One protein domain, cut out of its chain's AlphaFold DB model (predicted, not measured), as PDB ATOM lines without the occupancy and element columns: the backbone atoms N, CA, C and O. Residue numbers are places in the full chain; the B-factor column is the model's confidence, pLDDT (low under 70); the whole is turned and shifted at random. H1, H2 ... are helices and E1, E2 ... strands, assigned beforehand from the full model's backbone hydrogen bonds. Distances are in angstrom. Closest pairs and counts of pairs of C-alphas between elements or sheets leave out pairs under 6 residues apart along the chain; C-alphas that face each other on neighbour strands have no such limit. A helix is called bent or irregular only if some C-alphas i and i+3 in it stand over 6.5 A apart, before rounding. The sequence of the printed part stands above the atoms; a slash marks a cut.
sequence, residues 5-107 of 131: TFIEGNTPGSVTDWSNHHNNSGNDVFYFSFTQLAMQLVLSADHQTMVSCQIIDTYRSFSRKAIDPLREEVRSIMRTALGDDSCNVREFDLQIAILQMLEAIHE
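Overview. This is residues 5 to 107 of the 131 residues of an uncharacterized protein of Fusarium oxysporum (UniProt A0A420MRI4). A twisted sheet of four antiparallel strands has one face covered by a pair of long helices, H2 and H3, which fold back on each other as a helical hairpin and run along the strands over E4 and E3. No named helix covers the other face, and the short first helix, H1, packs on H3 rather than on the sheet. The printed part has 103 residues, with three named helices and four named strands in the order H1 E1 E2 E3 E4 H2 H3, and its class is mixed, helices and strands. The sheet's order is E1 - E2 - E3 - E4. The whole is compact and rounded, with a radius of gyration of the C-alphas of 13.3 A and spans of 36 by 27 by 26 A.

Along the chain. H1, residues 5 to 10, begins at C-alpha 5 (-37.888, -36.812, 32.131). E1 is residues 17 to 22, 17.7 A long, and E2 residues 28 to 34, 20.0 A. E3 is residues 39 to 46, 23.7 A, and E4 residues 49 to 57, 24.6 A, beginning at C-alpha 49 (-29.361, -53.615, 29.068). H2, residues 64 to 82, is 25.8 A long and only just irregular: C-alphas 66 and 69 are 6.7 A apart. H3, residues 91 to 107, is 24.7 A long and ends at C-alpha 107 (-22.105, -32.598, 15.951).

Arrangement. E1 to E4 form a meander, each strand the antiparallel neighbour of the one before, and each successive pair is a hairpin. Across E1 and E2, N 19 and O 31 are 3.0 A apart, within hydrogen-bond range. So are N 30 and O 43 of E2 and E3, 2.8 A, and N 42 and O 54 of E3 and E4, 2.9 A. The sheet is twisted, its C-alphas lying up to 4.5 A off the best plane. H2 and H3 are on the same face, giving two layers, helices on one face of a sheet. H2 lies over E4 at a height over the sheet of 10.0 A, and the closest C-alphas of the two are those of Ile 55 and Arg 71, 7.0 A apart. H3 lies over E3 at a height of 9.9 A, at 14 degrees to it on the local plane. H2 and H3 touch at a shallow tilt of 21 degrees, opposite ways; their closest C-alphas, of Val 74 and Met 101, are 5.4 A apart. H1 is not on the sheet; it touches H3, with residues 95 to 99 of H3 alone, and the closest C-alphas are those of Ile 7 and Gln 95, 6.3 A apart. In H1 and H3 every O i to N i+4 pair is within hydrogen-bond range; in H2, 13 of 15 are.

Size, cuts and confidence. The C-alphas farthest apart, those of Ser 61 and Cys 87, are 36.5 A apart. The printed part has no cut and no long link. The mean pLDDT of the printed part is 84.4; residues 47 to 48 and 83 to 89 are under 70.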
ATOM      1  N   THR A   5     -37.862 -38.290  32.084       74.94
ATOM      2  CA  THR A   5     -37.888 -36.812  32.131       74.94
ATOM      3  C   THR A   5     -36.521 -36.159  31.914       74.94
ATOM      4  O   THR A   5     -36.457 -34.998  31.518       74.94
ATOM      5  N   PHE A   6     -35.418 -36.873  32.176       81.06
ATOM      6  CA  PHE A   6     -34.075 -36.339  31.944       81.06
ATOM      7  C   PHE A   6     -33.755 -36.238  30.448       81.06
ATOM      8  O   PHE A   6     -33.137 -35.260  30.034       81.06
ATOM      9  N   ILE A   7     -34.230 -37.185  29.632       82.06
ATOM     10  CA  ILE A   7     -34.117 -37.112  28.168       82.06
ATOM     11  C   ILE A   7     -34.949 -35.935  27.648       82.06
ATOM     12  O   ILE A   7     -34.420 -35.086  26.934       82.06
ATOM     13  N   GLU A   8     -36.210 -35.831  28.080       80.88
ATOM     14  CA  GLU A   8     -37.147 -34.783  27.640       80.88
ATOM     15  C   GLU A   8     -36.587 -33.364  27.826       80.88
ATOM     16  O   GLU A   8     -36.705 -32.525  26.938       80.88
ATOM     17  N   GLY A   9     -35.941 -33.099  28.965       83.00
ATOM     18  CA  GLY A   9     -35.399 -31.777  29.285       83.00
ATOM     19  C   GLY A   9     -34.046 -31.443  28.649       83.00
ATOM     20  O   GLY A   9     -33.646 -30.282  28.702       83.00
ATOM     21  N   ASN A  10     -33.334 -32.425  28.086       87.31
ATOM     22  CA  ASN A  10     -31.946 -32.260  27.621       87.31
ATOM     23  C   ASN A  10     -31.723 -32.724  26.176       87.31
ATOM     24  O   ASN A  10     -30.583 -32.846  25.734       87.31
ATOM     25  N   THR A  11     -32.793 -33.002  25.431       87.88
ATOM     26  CA  THR A  11     -32.678 -33.436  24.038       87.88
ATOM     27  C   THR A  11     -32.035 -32.316  23.189       87.88
ATOM     28  O   THR A  11     -32.509 -31.178  23.248       87.88
ATOM     29  N   PRO A  12     -30.979 -32.588  22.392       87.88
ATOM     30  CA  PRO A  12     -30.360 -31.585  21.523       87.88
ATOM     31  C   PRO A  12     -31.338 -31.005  20.495       87.88
ATOM     32  O   PRO A  12     -32.223 -31.705  20.008       87.88
ATOM     33  N   GLY A  13     -31.133 -29.747  20.090       85.44
ATOM     34  CA  GLY A  13     -32.031 -29.041  19.158       85.44
ATOM     35  C   GLY A  13     -32.102 -29.618  17.734       85.44
ATOM     36  O   GLY A  13     -32.985 -29.237  16.971       85.44
ATOM     37  N   SER A  14     -31.195 -30.530  17.368       87.00
ATOM     38  CA  SER A  14     -31.257 -31.310  16.122       87.00
ATOM     39  C   SER A  14     -32.335 -32.395  16.140       87.00
ATOM     40  O   SER A  14     -32.811 -32.817  15.082       87.00
ATOM     41  N   VAL A  15     -32.737 -32.857  17.328       91.25
ATOM     42  CA  VAL A  15     -33.820 -33.825  17.465       91.25
ATOM     43  C   VAL A  15     -35.136 -33.103  17.233       91.25
ATOM     44  O   VAL A  15     -35.577 -32.266  18.015       91.25
ATOM     45  N   THR A  16     -35.767 -33.444  16.121       91.88
ATOM     46  CA  THR A  16     -37.029 -32.832  15.695       91.88
ATOM     47  C   THR A  16     -38.253 -33.472  16.333       91.88
ATOM     48  O   THR A  16     -39.275 -32.808  16.478       91.88
ATOM     49  N   ASP A  17     -38.150 -34.746  16.702       92.00
ATOM     50  CA  ASP A  17     -39.203 -35.490  17.385       92.00
ATOM     51  C   ASP A  17     -38.595 -36.692  18.114       92.00
ATOM     52  O   ASP A  17     -37.580 -37.242  17.664       92.00
ATOM     53  N   TRP A  18     -39.212 -37.114  19.217       93.50
ATOM     54  CA  TRP A  18     -38.824 -38.337  19.908       93.50
ATOM     55  C   TRP A  18     -39.988 -39.001  20.645       93.50
ATOM     56  O   TRP A  18     -40.956 -38.358  21.046       93.50
ATOM     57  N   SER A  19     -39.893 -40.315  20.834       91.25
ATOM     58  CA  SER A  19     -40.878 -41.087  21.594       91.25
ATOM     59  C   SER A  19     -40.262 -42.325  22.240       91.25
ATOM     60  O   SER A  19     -39.203 -42.802  21.824       91.25
ATOM     61  N   ASN A  20     -40.948 -42.858  23.251       90.00
ATOM     62  CA  ASN A  20     -40.620 -44.129  23.887       90.00
ATOM     63  C   ASN A  20     -41.875 -45.014  23.971       90.00
ATOM     64  O   ASN A  20     -42.974 -44.517  24.222       90.00
ATOM     65  N   HIS A  21     -41.723 -46.321  23.764       89.38
ATOM     66  CA  HIS A  21     -42.788 -47.298  24.004       89.38
ATOM     67  C   HIS A  21     -42.225 -48.664  24.395       89.38
ATOM     68  O   HIS A  21     -41.060 -48.952  24.147       89.38
ATOM     69  N   HIS A  22     -43.072 -49.524  24.961       88.62
ATOM     70  CA  HIS A  22     -42.717 -50.917  25.222       88.62
ATOM     71  C   HIS A  22     -43.066 -51.780  24.007       88.62
ATOM     72  O   HIS A  22     -44.181 -51.689  23.484       88.62
ATOM     73  N   ASN A  23     -42.138 -52.616  23.548       85.56
ATOM     74  CA  ASN A  23     -42.427 -53.594  22.498       85.56
ATOM     75  C   ASN A  23     -43.118 -54.853  23.064       85.56
ATOM     76  O   ASN A  23     -43.293 -55.007  24.271       85.56
ATOM     77  N   ASN A  24     -43.482 -55.796  22.187       84.75
ATOM     78  CA  ASN A  24     -44.153 -57.049  22.575       84.75
ATOM     79  C   ASN A  24     -43.329 -57.942  23.522       84.75
ATOM     80  O   ASN A  24     -43.887 -58.847  24.138       84.75
ATOM     81  N   SER A  25     -42.016 -57.720  23.606       82.69
ATOM     82  CA  SER A  25     -41.103 -58.433  24.503       82.69
ATOM     83  C   SER A  25     -40.958 -57.752  25.866       82.69
ATOM     84  O   SER A  25     -40.338 -58.332  26.746       82.69
ATOM     85  N   GLY A  26     -41.553 -56.569  26.058       82.38
ATOM     86  CA  GLY A  26     -41.421 -55.776  27.281       82.38
ATOM     87  C   GLY A  26     -40.229 -54.817  27.284       82.38
ATOM     88  O   GLY A  26     -40.012 -54.158  28.293       82.38
ATOM     89  N   ASN A  27     -39.495 -54.697  26.175       86.81
ATOM     90  CA  ASN A  27     -38.330 -53.818  26.080       86.81
ATOM     91  C   ASN A  27     -38.765 -52.375  25.827       86.81
ATOM     92  O   ASN A  27     -39.658 -52.137  25.005       86.81
ATOM     93  N   ASP A  28     -38.055 -51.427  26.427       87.38
ATOM     94  CA  ASP A  28     -38.164 -50.010  26.115       87.38
ATOM     95  C   ASP A  28     -37.515 -49.718  24.766       87.38
ATOM     96  O   ASP A  28     -36.329 -49.974  24.554       87.38
ATOM     97  N   VAL A  29     -38.290 -49.154  23.848       90.38
ATOM     98  CA  VAL A  29     -37.816 -48.739  22.531       90.38
ATOM     99  C   VAL A  29     -37.912 -47.228  22.417       90.38
ATOM    100  O   VAL A  29     -38.985 -46.652  22.606       90.38
ATOM    101  N   PHE A  30     -36.791 -46.595  22.095       91.50
ATOM    102  CA  PHE A  30     -36.657 -45.154  21.930       91.50
ATOM    103  C   PHE A  30     -36.460 -44.813  20.457       91.50
ATOM    104  O   PHE A  30     -35.638 -45.427  19.773       91.50
ATOM    105  N   TYR A  31     -37.187 -43.803  19.994       93.38
ATOM    106  CA  TYR A  31     -37.106 -43.281  18.636       93.38
ATOM    107  C   TYR A  31     -36.741 -41.811  18.696       93.38
ATOM    108  O   TYR A  31     -37.428 -41.050  19.371       93.38
ATOM    109  N   PHE A  32     -35.712 -41.416  17.952       94.81
ATOM    110  CA  PHE A  32     -35.304 -40.023  17.797       94.81
ATOM    111  C   PHE A  32     -35.170 -39.689  16.314       94.81
ATOM    112  O   PHE A  32     -34.482 -40.396  15.575       94.81
ATOM    113  N   SER A  33     -35.826 -38.618  15.882       93.12
ATOM    114  CA  SER A  33     -35.897 -38.206  14.479       93.12
ATOM    115  C   SER A  33     -35.079 -36.942  14.229       93.12
ATOM    116  O   SER A  33     -35.259 -35.934  14.914       93.12
ATOM    117  N   PHE A  34     -34.247 -36.967  13.190       92.38
ATOM    118  CA  PHE A  34     -33.376 -35.869  12.767       92.38
ATOM    119  C   PHE A  34     -33.749 -35.440  11.345       92.38
ATOM    120  O   PHE A  34     -33.210 -35.955  10.363       92.38
ATOM    121  N   THR A  35     -34.698 -34.509  11.214       88.81
ATOM    122  CA  THR A  35     -35.254 -34.139   9.898       88.81
ATOM    123  C   THR A  35     -34.209 -33.524   8.962       88.81
ATOM    124  O   THR A  35     -34.218 -33.834   7.773       88.81
ATOM    125  N   GLN A  36     -33.277 -32.705   9.470       86.56
ATOM    126  CA  GLN A  36     -32.243 -32.068   8.635       86.56
ATOM    127  C   GLN A  36     -31.284 -33.084   8.001       86.56
ATOM    128  O   GLN A  36     -30.870 -32.922   6.856       86.56
ATOM    129  N   LEU A  37     -30.982 -34.159   8.729       86.19
ATOM    130  CA  LEU A  37     -30.174 -35.277   8.248       86.19
ATOM    131  C   LEU A  37     -31.001 -36.351   7.528       86.19
ATOM    132  O   LEU A  37     -30.436 -37.291   6.981       86.19
ATOM    133  N   ALA A  38     -32.330 -36.265   7.573       89.31
ATOM    134  CA  ALA A  38     -33.232 -37.361   7.236       89.31
ATOM    135  C   ALA A  38     -32.838 -38.707   7.880       89.31
ATOM    136  O   ALA A  38     -32.949 -39.779   7.272       89.31
ATOM    137  N   MET A  39     -32.385 -38.649   9.132       91.12
ATOM    138  CA  MET A  39     -31.961 -39.812   9.905       91.12
ATOM    139  C   MET A  39     -32.920 -40.112  11.053       91.12
ATOM    140  O   MET A  39     -33.607 -39.230  11.567       91.12
ATOM    141  N   GLN A  40     -32.911 -41.366  11.489       93.00
ATOM    142  CA  GLN A  40     -33.571 -41.810  12.707       93.00
ATOM    143  C   GLN A  40     -32.611 -42.658  13.541       93.00
ATOM    144  O   GLN A  40     -31.947 -43.552  13.014       93.00
ATOM    145  N   LEU A  41     -32.561 -42.393  14.844       93.25
ATOM    146  CA  LEU A  41     -31.923 -43.263  15.824       93.25
ATOM    147  C   LEU A  41     -33.007 -44.107  16.499       93.25
ATOM    148  O   LEU A  41     -33.970 -43.566  17.043       93.25
ATOM    149  N   VAL A  42     -32.837 -45.427  16.463       92.31
ATOM    150  CA  VAL A  42     -33.712 -46.390  17.139       92.31
ATOM    151  C   VAL A  42     -32.889 -47.180  18.143       92.31
ATOM    152  O   VAL A  42     -31.921 -47.852  17.776       92.31
ATOM    153  N   LEU A  43     -33.286 -47.101  19.408       90.25
ATOM    154  CA  LEU A  43     -32.646 -47.788  20.524       90.25
ATOM    155  C   LEU A  43     -33.647 -48.747  21.160       90.25
ATOM    156  O   LEU A  43     -34.818 -48.411  21.279       90.25
ATOM    157  N   SER A  44     -33.200 -49.926  21.578       88.31
ATOM    158  CA  SER A  44     -34.021 -50.893  22.315       88.31
ATOM    159  C   SER A  44     -33.246 -51.353  23.533       88.31
ATOM    160  O   SER A  44     -32.095 -51.757  23.374       88.31
ATOM    161  N   ALA A  45     -33.854 -51.308  24.712       83.75
ATOM    162  CA  ALA A  45     -33.253 -51.720  25.970       83.75
ATOM    163  C   ALA A  45     -34.214 -52.607  26.778       83.75
ATOM    164  O   ALA A  45     -35.411 -52.351  26.821       83.75
ATOM    165  N   ASP A  46     -33.689 -53.647  27.417       81.12
ATOM    166  CA  ASP A  46     -34.424 -54.547  28.308       81.12
ATOM    167  C   ASP A  46     -33.797 -54.505  29.696       81.12
ATOM    168  O   ASP A  46     -32.585 -54.665  29.805       81.12
ATOM    169  N   HIS A  47     -34.600 -54.279  30.740       68.88
ATOM    170  CA  HIS A  47     -34.165 -54.312  32.140       68.88
ATOM    171  C   HIS A  47     -32.776 -53.684  32.370       68.88
ATOM    172  O   HIS A  47     -31.942 -54.237  33.081       68.88
ATOM    173  N   GLN A  48     -32.549 -52.510  31.766       66.81
ATOM    174  CA  GLN A  48     -31.297 -51.746  31.836       66.81
ATOM    175  C   GLN A  48     -30.096 -52.297  31.038       66.81
ATOM    176  O   GLN A  48     -28.951 -51.929  31.286       66.81
ATOM    177  N   THR A  49     -30.345 -53.134  30.041       72.50
ATOM    178  CA  THR A  49     -29.361 -53.615  29.068       72.50
ATOM    179  C   THR A  49     -29.756 -53.115  27.685       72.50
ATOM    180  O   THR A  49     -30.889 -53.320  27.261       72.50
ATOM    181  N   MET A  50     -28.845 -52.476  26.947       74.44
ATOM    182  CA  MET A  50     -29.130 -52.098  25.559       74.44
ATOM    183  C   MET A  50     -29.116 -53.343  24.666       74.44
ATOM    184  O   MET A  50     -28.104 -54.024  24.532       74.44
ATOM    185  N   VAL A  51     -30.249 -53.622  24.034       79.62
ATOM    186  CA  VAL A  51     -30.470 -54.758  23.134       79.62
ATOM    187  C   VAL A  51     -30.051 -54.410  21.710       79.62
ATOM    188  O   VAL A  51     -29.482 -55.242  21.003       79.62
ATOM    189  N   SER A  52     -30.334 -53.186  21.253       84.69
ATOM    190  CA  SER A  52     -29.973 -52.774  19.895       84.69
ATOM    191  C   SER A  52     -29.846 -51.268  19.728       84.69
ATOM    192  O   SER A  52     -30.601 -50.510  20.332       84.69
ATOM    193  N   CYS A  53     -28.978 -50.866  18.801       87.88
ATOM    194  CA  CYS A  53     -28.812 -49.497  18.333       87.88
ATOM    195  C   CYS A  53     -28.798 -49.452  16.817       87.88
ATOM    196  O   CYS A  53     -27.995 -50.145  16.186       87.88
ATOM    197  N   GLN A  54     -29.645 -48.620  16.226       90.38
ATOM    198  CA  GLN A  54     -29.723 -48.476  14.780       90.38
ATOM    199  C   GLN A  54     -29.770 -47.005  14.390       90.38
ATOM    200  O   GLN A  54     -30.653 -46.273  14.822       90.38
ATOM    201  N   ILE A  55     -28.835 -46.602  13.526       90.69
ATOM    202  CA  ILE A  55     -28.887 -45.325  12.810       90.69
ATOM    203  C   ILE A  55     -29.391 -45.614  11.400       90.69
ATOM    204  O   ILE A  55     -28.700 -46.251  10.590       90.69
ATOM    205  N   ILE A  56     -30.605 -45.158  11.129       90.19
ATOM    206  CA  ILE A  56     -31.304 -45.319   9.862       90.19
ATOM    207  C   ILE A  56     -31.149 -44.022   9.077       90.19
ATOM    208  O   ILE A  56     -31.598 -42.968   9.509       90.19
ATOM    209  N   ASP A  57     -30.529 -44.114   7.906       85.50
ATOM    210  CA  ASP A  57     -30.560 -43.060   6.895       85.50
ATOM    211  C   ASP A  57     -31.775 -43.307   5.994       85.50
ATOM    212  O   ASP A  57     -31.784 -44.238   5.181       85.50
ATOM    213  N   THR A  58     -32.823 -42.510   6.194       84.00
ATOM    214  CA  THR A  58     -34.167 -42.770   5.660       84.00
ATOM    215  C   THR A  58     -34.204 -42.699   4.135       84.00
ATOM    216  O   THR A  58     -34.926 -43.469   3.500       84.00
ATOM    217  N   TYR A  59     -33.391 -41.825   3.531       83.25
ATOM    218  CA  TYR A  59     -33.334 -41.642   2.076       83.25
ATOM    219  C   TYR A  59     -32.029 -42.137   1.444       83.25
ATOM    220  O   TYR A  59     -31.841 -41.965   0.240       83.25
ATOM    221  N   ARG A  60     -31.146 -42.794   2.215       76.56
ATOM    222  CA  ARG A  60     -29.788 -43.176   1.780       76.56
ATOM    223  C   ARG A  60     -28.997 -41.974   1.258       76.56
ATOM    224  O   ARG A  60     -28.288 -42.071   0.255       76.56
ATOM    225  N   SER A  61     -29.162 -40.841   1.926       79.44
ATOM    226  CA  SER A  61     -28.528 -39.572   1.588       79.44
ATOM    227  C   SER A  61     -27.015 -39.590   1.815       79.44
ATOM    228  O   SER A  61     -26.297 -38.805   1.198       79.44
ATOM    229  N   PHE A  62     -26.511 -40.504   2.647       83.94
ATOM    230  CA  PHE A  62     -25.106 -40.587   3.019       83.94
ATOM    231  C   PHE A  62     -24.443 -41.860   2.500       83.94
ATOM    232  O   PHE A  62     -24.960 -42.978   2.582       83.94
ATOM    233  N   SER A  63     -23.219 -41.699   1.993       84.94
ATOM    234  CA  SER A  63     -22.369 -42.848   1.690       84.94
ATOM    235  C   SER A  63     -21.971 -43.574   2.980       84.94
ATOM    236  O   SER A  63     -21.847 -42.958   4.040       84.94
ATOM    237  N   ARG A  64     -21.672 -44.876   2.882       81.81
ATOM    238  CA  ARG A  64     -21.139 -45.654   4.015       81.81
ATOM    239  C   ARG A  64     -19.927 -44.977   4.657       81.81
ATOM    240  O   ARG A  64     -19.908 -44.786   5.860       81.81
ATOM    241  N   LYS A  65     -18.983 -44.492   3.846       84.94
ATOM    242  CA  LYS A  65     -17.785 -43.793   4.337       84.94
ATOM    243  C   LYS A  65     -18.095 -42.551   5.181       84.94
ATOM    244  O   LYS A  65     -17.296 -42.220   6.044       84.94
ATOM    245  N   ALA A  66     -19.214 -41.874   4.922       85.25
ATOM    246  CA  ALA A  66     -19.617 -40.689   5.674       85.25
ATOM    247  C   ALA A  66     -20.306 -41.048   7.000       85.25
ATOM    248  O   ALA A  66     -20.078 -40.379   7.998       85.25
ATOM    249  N   ILE A  67     -21.126 -42.105   7.018       87.25
ATOM    250  CA  ILE A  67     -21.934 -42.476   8.191       87.25
ATOM    251  C   ILE A  67     -21.261 -43.511   9.105       87.25
ATOM    252  O   ILE A  67     -21.599 -43.611  10.280       87.25
ATOM    253  N   ASP A  68     -20.321 -44.303   8.591       88.69
ATOM    254  CA  ASP A  68     -19.642 -45.344   9.366       88.69
ATOM    255  C   ASP A  68     -18.838 -44.784  10.560       88.69
ATOM    256  O   ASP A  68     -18.910 -45.406  11.620       88.69
ATOM    257  N   PRO A  69     -18.166 -43.615  10.474       90.38
ATOM    258  CA  PRO A  69     -17.560 -42.976  11.645       90.38
ATOM    259  C   PRO A  69     -18.581 -42.642  12.740       90.38
ATOM    260  O   PRO A  69     -18.371 -43.018  13.888       90.38
ATOM    261  N   LEU A  70     -19.724 -42.045  12.375       90.81
ATOM    262  CA  LEU A  70     -20.811 -41.739  13.314       90.81
ATOM    263  C   LEU A  70     -21.360 -43.015  13.971       90.81
ATOM    264  O   LEU A  70     -21.633 -43.056  15.168       90.81
ATOM    265  N   ARG A  71     -21.503 -44.096  13.196       89.38
ATOM    266  CA  ARG A  71     -21.934 -45.399  13.722       89.38
ATOM    267  C   ARG A  71     -20.931 -45.995  14.701       89.38
ATOM    268  O   ARG A  71     -21.352 -46.643  15.656       89.38
ATOM    269  N   GLU A  72     -19.635 -45.839  14.446       89.88
ATOM    270  CA  GLU A  72     -18.593 -46.311  15.359       89.88
ATOM    271  C   GLU A  72     -18.571 -45.486  16.644       89.88
ATOM    272  O   GLU A  72     -18.485 -46.057  17.724       89.88
ATOM    273  N   GLU A  73     -18.737 -44.169  16.548       91.12
ATOM    274  CA  GLU A  73     -18.820 -43.279  17.705       91.12
ATOM    275  C   GLU A  73     -20.021 -43.608  18.598       91.12
ATOM    276  O   GLU A  73     -19.856 -43.863  19.790       91.12
ATOM    277  N   VAL A  74     -21.216 -43.736  18.013       89.81
ATOM    278  CA  VAL A  74     -22.427 -44.149  18.740       89.81
ATOM    279  C   VAL A  74     -22.244 -45.527  19.389       89.81
ATOM    280  O   VAL A  74     -22.614 -45.729  20.547       89.81
ATOM    281  N   ARG A  75     -21.605 -46.478  18.692       86.31
ATOM    282  CA  ARG A  75     -21.269 -47.799  19.249       86.31
ATOM    283  C   ARG A  75     -20.259 -47.704  20.397       86.31
ATOM    284  O   ARG A  75     -20.369 -48.460  21.360       86.31
ATOM    285  N   SER A  76     -19.286 -46.804  20.296       88.19
ATOM    286  CA  SER A  76     -18.281 -46.564  21.329       88.19
ATOM    287  C   SER A  76     -18.926 -46.009  22.597       88.19
ATOM    288  O   SER A  76     -18.701 -46.564  23.669       88.19
ATOM    289  N   ILE A  77     -19.797 -45.000  22.473       88.44
ATOM    290  CA  ILE A  77     -20.558 -44.423  23.596       88.44
ATOM    291  C   ILE A  77     -21.344 -45.515  24.324       88.44
ATOM    292  O   ILE A  77     -21.275 -45.624  25.547       88.44
ATOM    293  N   MET A  78     -22.029 -46.380  23.573       80.44
ATOM    294  CA  MET A  78     -22.733 -47.521  24.158       80.44
ATOM    295  C   MET A  78     -21.809 -48.462  24.919       80.44
ATOM    296  O   MET A  78     -22.108 -48.814  26.055       80.44
ATOM    297  N   ARG A  79     -20.684 -48.862  24.322       80.69
ATOM    298  CA  ARG A  79     -19.730 -49.762  24.985       80.69
ATOM    299  C   ARG A  79     -19.162 -49.133  26.257       80.69
ATOM    300  O   ARG A  79     -18.994 -49.818  27.256       80.69
ATOM    301  N   THR A  80     -18.894 -47.829  26.248       83.19
ATOM    302  CA  THR A  80     -18.411 -47.109  27.431       83.19
ATOM    303  C   THR A  80     -19.465 -47.044  28.532       83.19
ATOM    304  O   THR A  80     -19.133 -47.268  29.694       83.19
ATOM    305  N   ALA A  81     -20.722 -46.764  28.186       76.69
ATOM    306  CA  ALA A  81     -21.796 -46.646  29.165       76.69
ATOM    307  C   ALA A  81     -22.228 -47.995  29.760       76.69
ATOM    308  O   ALA A  81     -22.644 -48.048  30.914       76.69
ATOM    309  N   LEU A  82     -22.147 -49.072  28.975       70.19
ATOM    310  CA  LEU A  82     -22.677 -50.385  29.347       70.19
ATOM    311  C   LEU A  82     -21.594 -51.397  29.756       70.19
ATOM    312  O   LEU A  82     -21.920 -52.444  30.306       70.19
ATOM    313  N   GLY A  83     -20.316 -51.095  29.506       66.62
ATOM    314  CA  GLY A  83     -19.219 -52.047  29.668       66.62
ATOM    315  C   GLY A  83     -19.220 -53.156  28.606       66.62
ATOM    316  O   GLY A  83     -20.066 -53.194  27.712       66.62
ATOM    317  N   ASP A  84     -18.238 -54.058  28.694       61.03
ATOM    318  CA  ASP A  84     -18.093 -55.196  27.768       61.03
ATOM    319  C   ASP A  84     -19.002 -56.392  28.123       61.03
ATOM    320  O   ASP A  84     -19.219 -57.257  27.278       61.03
ATOM    321  N   ASP A  85     -19.574 -56.427  29.333       53.06
ATOM    322  CA  ASP A  85     -20.398 -57.529  29.844       53.06
ATOM    323  C   ASP A  85     -21.666 -57.013  30.536       53.06
ATOM    324  O   ASP A  85     -21.641 -55.971  31.184       53.06
ATOM    325  N   SER A  86     -22.752 -57.788  30.422       51.19
ATOM    326  CA  SER A  86     -24.137 -57.548  30.870       51.19
ATOM    327  C   SER A  86     -24.315 -57.202  32.363       51.19
ATOM    328  O   SER A  86     -24.938 -57.944  33.132       51.19
ATOM    329  N   CYS A  87     -23.767 -56.084  32.815       54.84
ATOM    330  CA  CYS A  87     -24.050 -55.537  34.128       54.84
ATOM    331  C   CYS A  87     -25.291 -54.646  34.040       54.84
ATOM    332  O   CYS A  87     -25.441 -53.871  33.101       54.84
ATOM    333  N   ASN A  88     -26.208 -54.791  35.001       61.06
ATOM    334  CA  ASN A  88     -27.379 -53.922  35.118       61.06
ATOM    335  C   ASN A  88     -26.905 -52.467  35.160       61.06
ATOM    336  O   ASN A  88     -26.284 -52.042  36.141       61.06
ATOM    337  N   VAL A  89     -27.160 -51.725  34.087       66.88
ATOM    338  CA  VAL A  89     -26.741 -50.331  33.977       66.88
ATOM    339  C   VAL A  89     -27.725 -49.486  34.758       66.88
ATOM    340  O   VAL A  89     -28.924 -49.735  34.753       66.88
ATOM    341  N   ARG A  90     -27.280 -48.479  35.503       73.75
ATOM    342  CA  ARG A  90     -28.267 -47.664  36.217       73.75
ATOM    343  C   ARG A  90     -29.097 -46.939  35.164       73.75
ATOM    344  O   ARG A  90     -28.560 -46.441  34.181       73.75
ATOM    345  N   GLU A  91     -30.404 -46.847  35.377       76.56
ATOM    346  CA  GLU A  91     -31.319 -46.160  34.451       76.56
ATOM    347  C   GLU A  91     -30.823 -44.750  34.079       76.56
ATOM    348  O   GLU A  91     -30.947 -44.313  32.940       76.56
ATOM    349  N   PHE A  92     -30.187 -44.065  35.029       80.19
ATOM    350  CA  PHE A  92     -29.571 -42.760  34.810       80.19
ATOM    351  C   PHE A  92     -28.382 -42.798  33.834       80.19
ATOM    352  O   PHE A  92     -28.279 -41.931  32.972       80.19
ATOM    353  N   ASP A  93     -27.523 -43.816  33.921       81.31
ATOM    354  CA  ASP A  93     -26.371 -43.985  33.026       81.31
ATOM    355  C   ASP A  93     -26.842 -44.301  31.595       81.31
ATOM    356  O   ASP A  93     -26.280 -43.792  30.627       81.31
ATOM    357  N   LEU A  94     -27.942 -45.055  31.455       82.94
ATOM    358  CA  LEU A  94     -28.606 -45.280  30.168       82.94
ATOM    359  C   LEU A  94     -29.119 -43.963  29.565       82.94
ATOM    360  O   LEU A  94     -28.875 -43.695  28.390       82.94
ATOM    361  N   GLN A  95     -29.800 -43.127  30.357       87.31
ATOM    362  CA  GLN A  95     -30.287 -41.824  29.888       87.31
ATOM    363  C   GLN A  95     -29.129 -40.895  29.484       87.31
ATOM    364  O   GLN A  95     -29.232 -40.217  28.463       87.31
ATOM    365  N   ILE A  96     -28.005 -40.908  30.212       87.56
ATOM    366  CA  ILE A  96     -26.787 -40.170  29.829       87.56
ATOM    367  C   ILE A  96     -26.230 -40.683  28.500       87.56
ATOM    368  O   ILE A  96     -25.945 -39.881  27.615       87.56
ATOM    369  N   ALA A  97     -26.102 -42.000  28.339       88.31
ATOM    370  CA  ALA A  97     -25.578 -42.589  27.112       88.31
ATOM    371  C   ALA A  97     -26.427 -42.192  25.901       88.31
ATOM    372  O   ALA A  97     -25.891 -41.825  24.857       88.31
ATOM    373  N   ILE A  98     -27.757 -42.236  26.051       90.00
ATOM    374  CA  ILE A  98     -28.695 -41.790  25.017       90.00
ATOM    375  C   ILE A  98     -28.401 -40.335  24.652       90.00
ATOM    376  O   ILE A  98     -28.194 -40.046  23.479       90.00
ATOM    377  N   LEU A  99     -28.309 -39.435  25.634       91.88
ATOM    378  CA  LEU A  99     -28.022 -38.019  25.386       91.88
ATOM    379  C   LEU A  99     -26.679 -37.801  24.673       91.88
ATOM    380  O   LEU A  99     -26.629 -37.037  23.714       91.88
ATOM    381  N   GLN A 100     -25.627 -38.524  25.062       92.06
ATOM    382  CA  GLN A 100     -24.322 -38.467  24.393       92.06
ATOM    383  C   GLN A 100     -24.396 -38.931  22.930       92.06
ATOM    384  O   GLN A 100     -23.772 -38.335  22.057       92.06
ATOM    385  N   MET A 101     -25.189 -39.965  22.628       92.50
ATOM    386  CA  MET A 101     -25.411 -40.398  21.243       92.50
ATOM    387  C   MET A 101     -26.155 -39.339  20.426       92.50
ATOM    388  O   MET A 101     -25.835 -39.130  19.257       92.50
ATOM    389  N   LEU A 102     -27.142 -38.663  21.023       93.56
ATOM    390  CA  LEU A 102     -27.856 -37.570  20.359       93.56
ATOM    391  C   LEU A 102     -26.930 -36.376  20.095       93.56
ATOM    392  O   LEU A 102     -27.037 -35.747  19.043       93.56
ATOM    393  N   GLU A 103     -26.011 -36.088  21.018       92.56
ATOM    394  CA  GLU A 103     -24.996 -35.042  20.870       92.56
ATOM    395  C   GLU A 103     -24.006 -35.367  19.742       92.56
ATOM    396  O   GLU A 103     -23.788 -34.525  18.876       92.56
ATOM    397  N   ALA A 104     -23.521 -36.607  19.638       91.81
ATOM    398  CA  ALA A 104     -22.670 -37.029  18.518       91.81
ATOM    399  C   ALA A 104     -23.367 -36.860  17.149       91.81
ATOM    400  O   ALA A 104     -22.772 -36.394  16.174       91.81
ATOM    401  N   ILE A 105     -24.664 -37.184  17.061       90.88
ATOM    402  CA  ILE A 105     -25.446 -36.968  15.831       90.88
ATOM    403  C   ILE A 105     -25.632 -35.467  15.554       90.88
ATOM    404  O   ILE A 105     -25.578 -35.043  14.397       90.88
ATOM    405  N   HIS A 106     -25.817 -34.649  16.593       90.06
ATOM    406  CA  HIS A 106     -25.876 -33.194  16.462       90.06
ATOM    407  C   HIS A 106     -24.563 -32.612  15.915       90.06
ATOM    408  O   HIS A 106     -24.586 -31.816  14.977       90.06
ATOM    409  N   GLU A 107     -23.415 -33.033  16.443       90.56
ATOM    410  CA  GLU A 107     -22.105 -32.598  15.951       90.56
ATOM    411  C   GLU A 107     -21.872 -33.017  14.497       90.56
ATOM    412  O   GLU A 107     -21.375 -32.228  13.686       90.56
TER     413      GLU A 107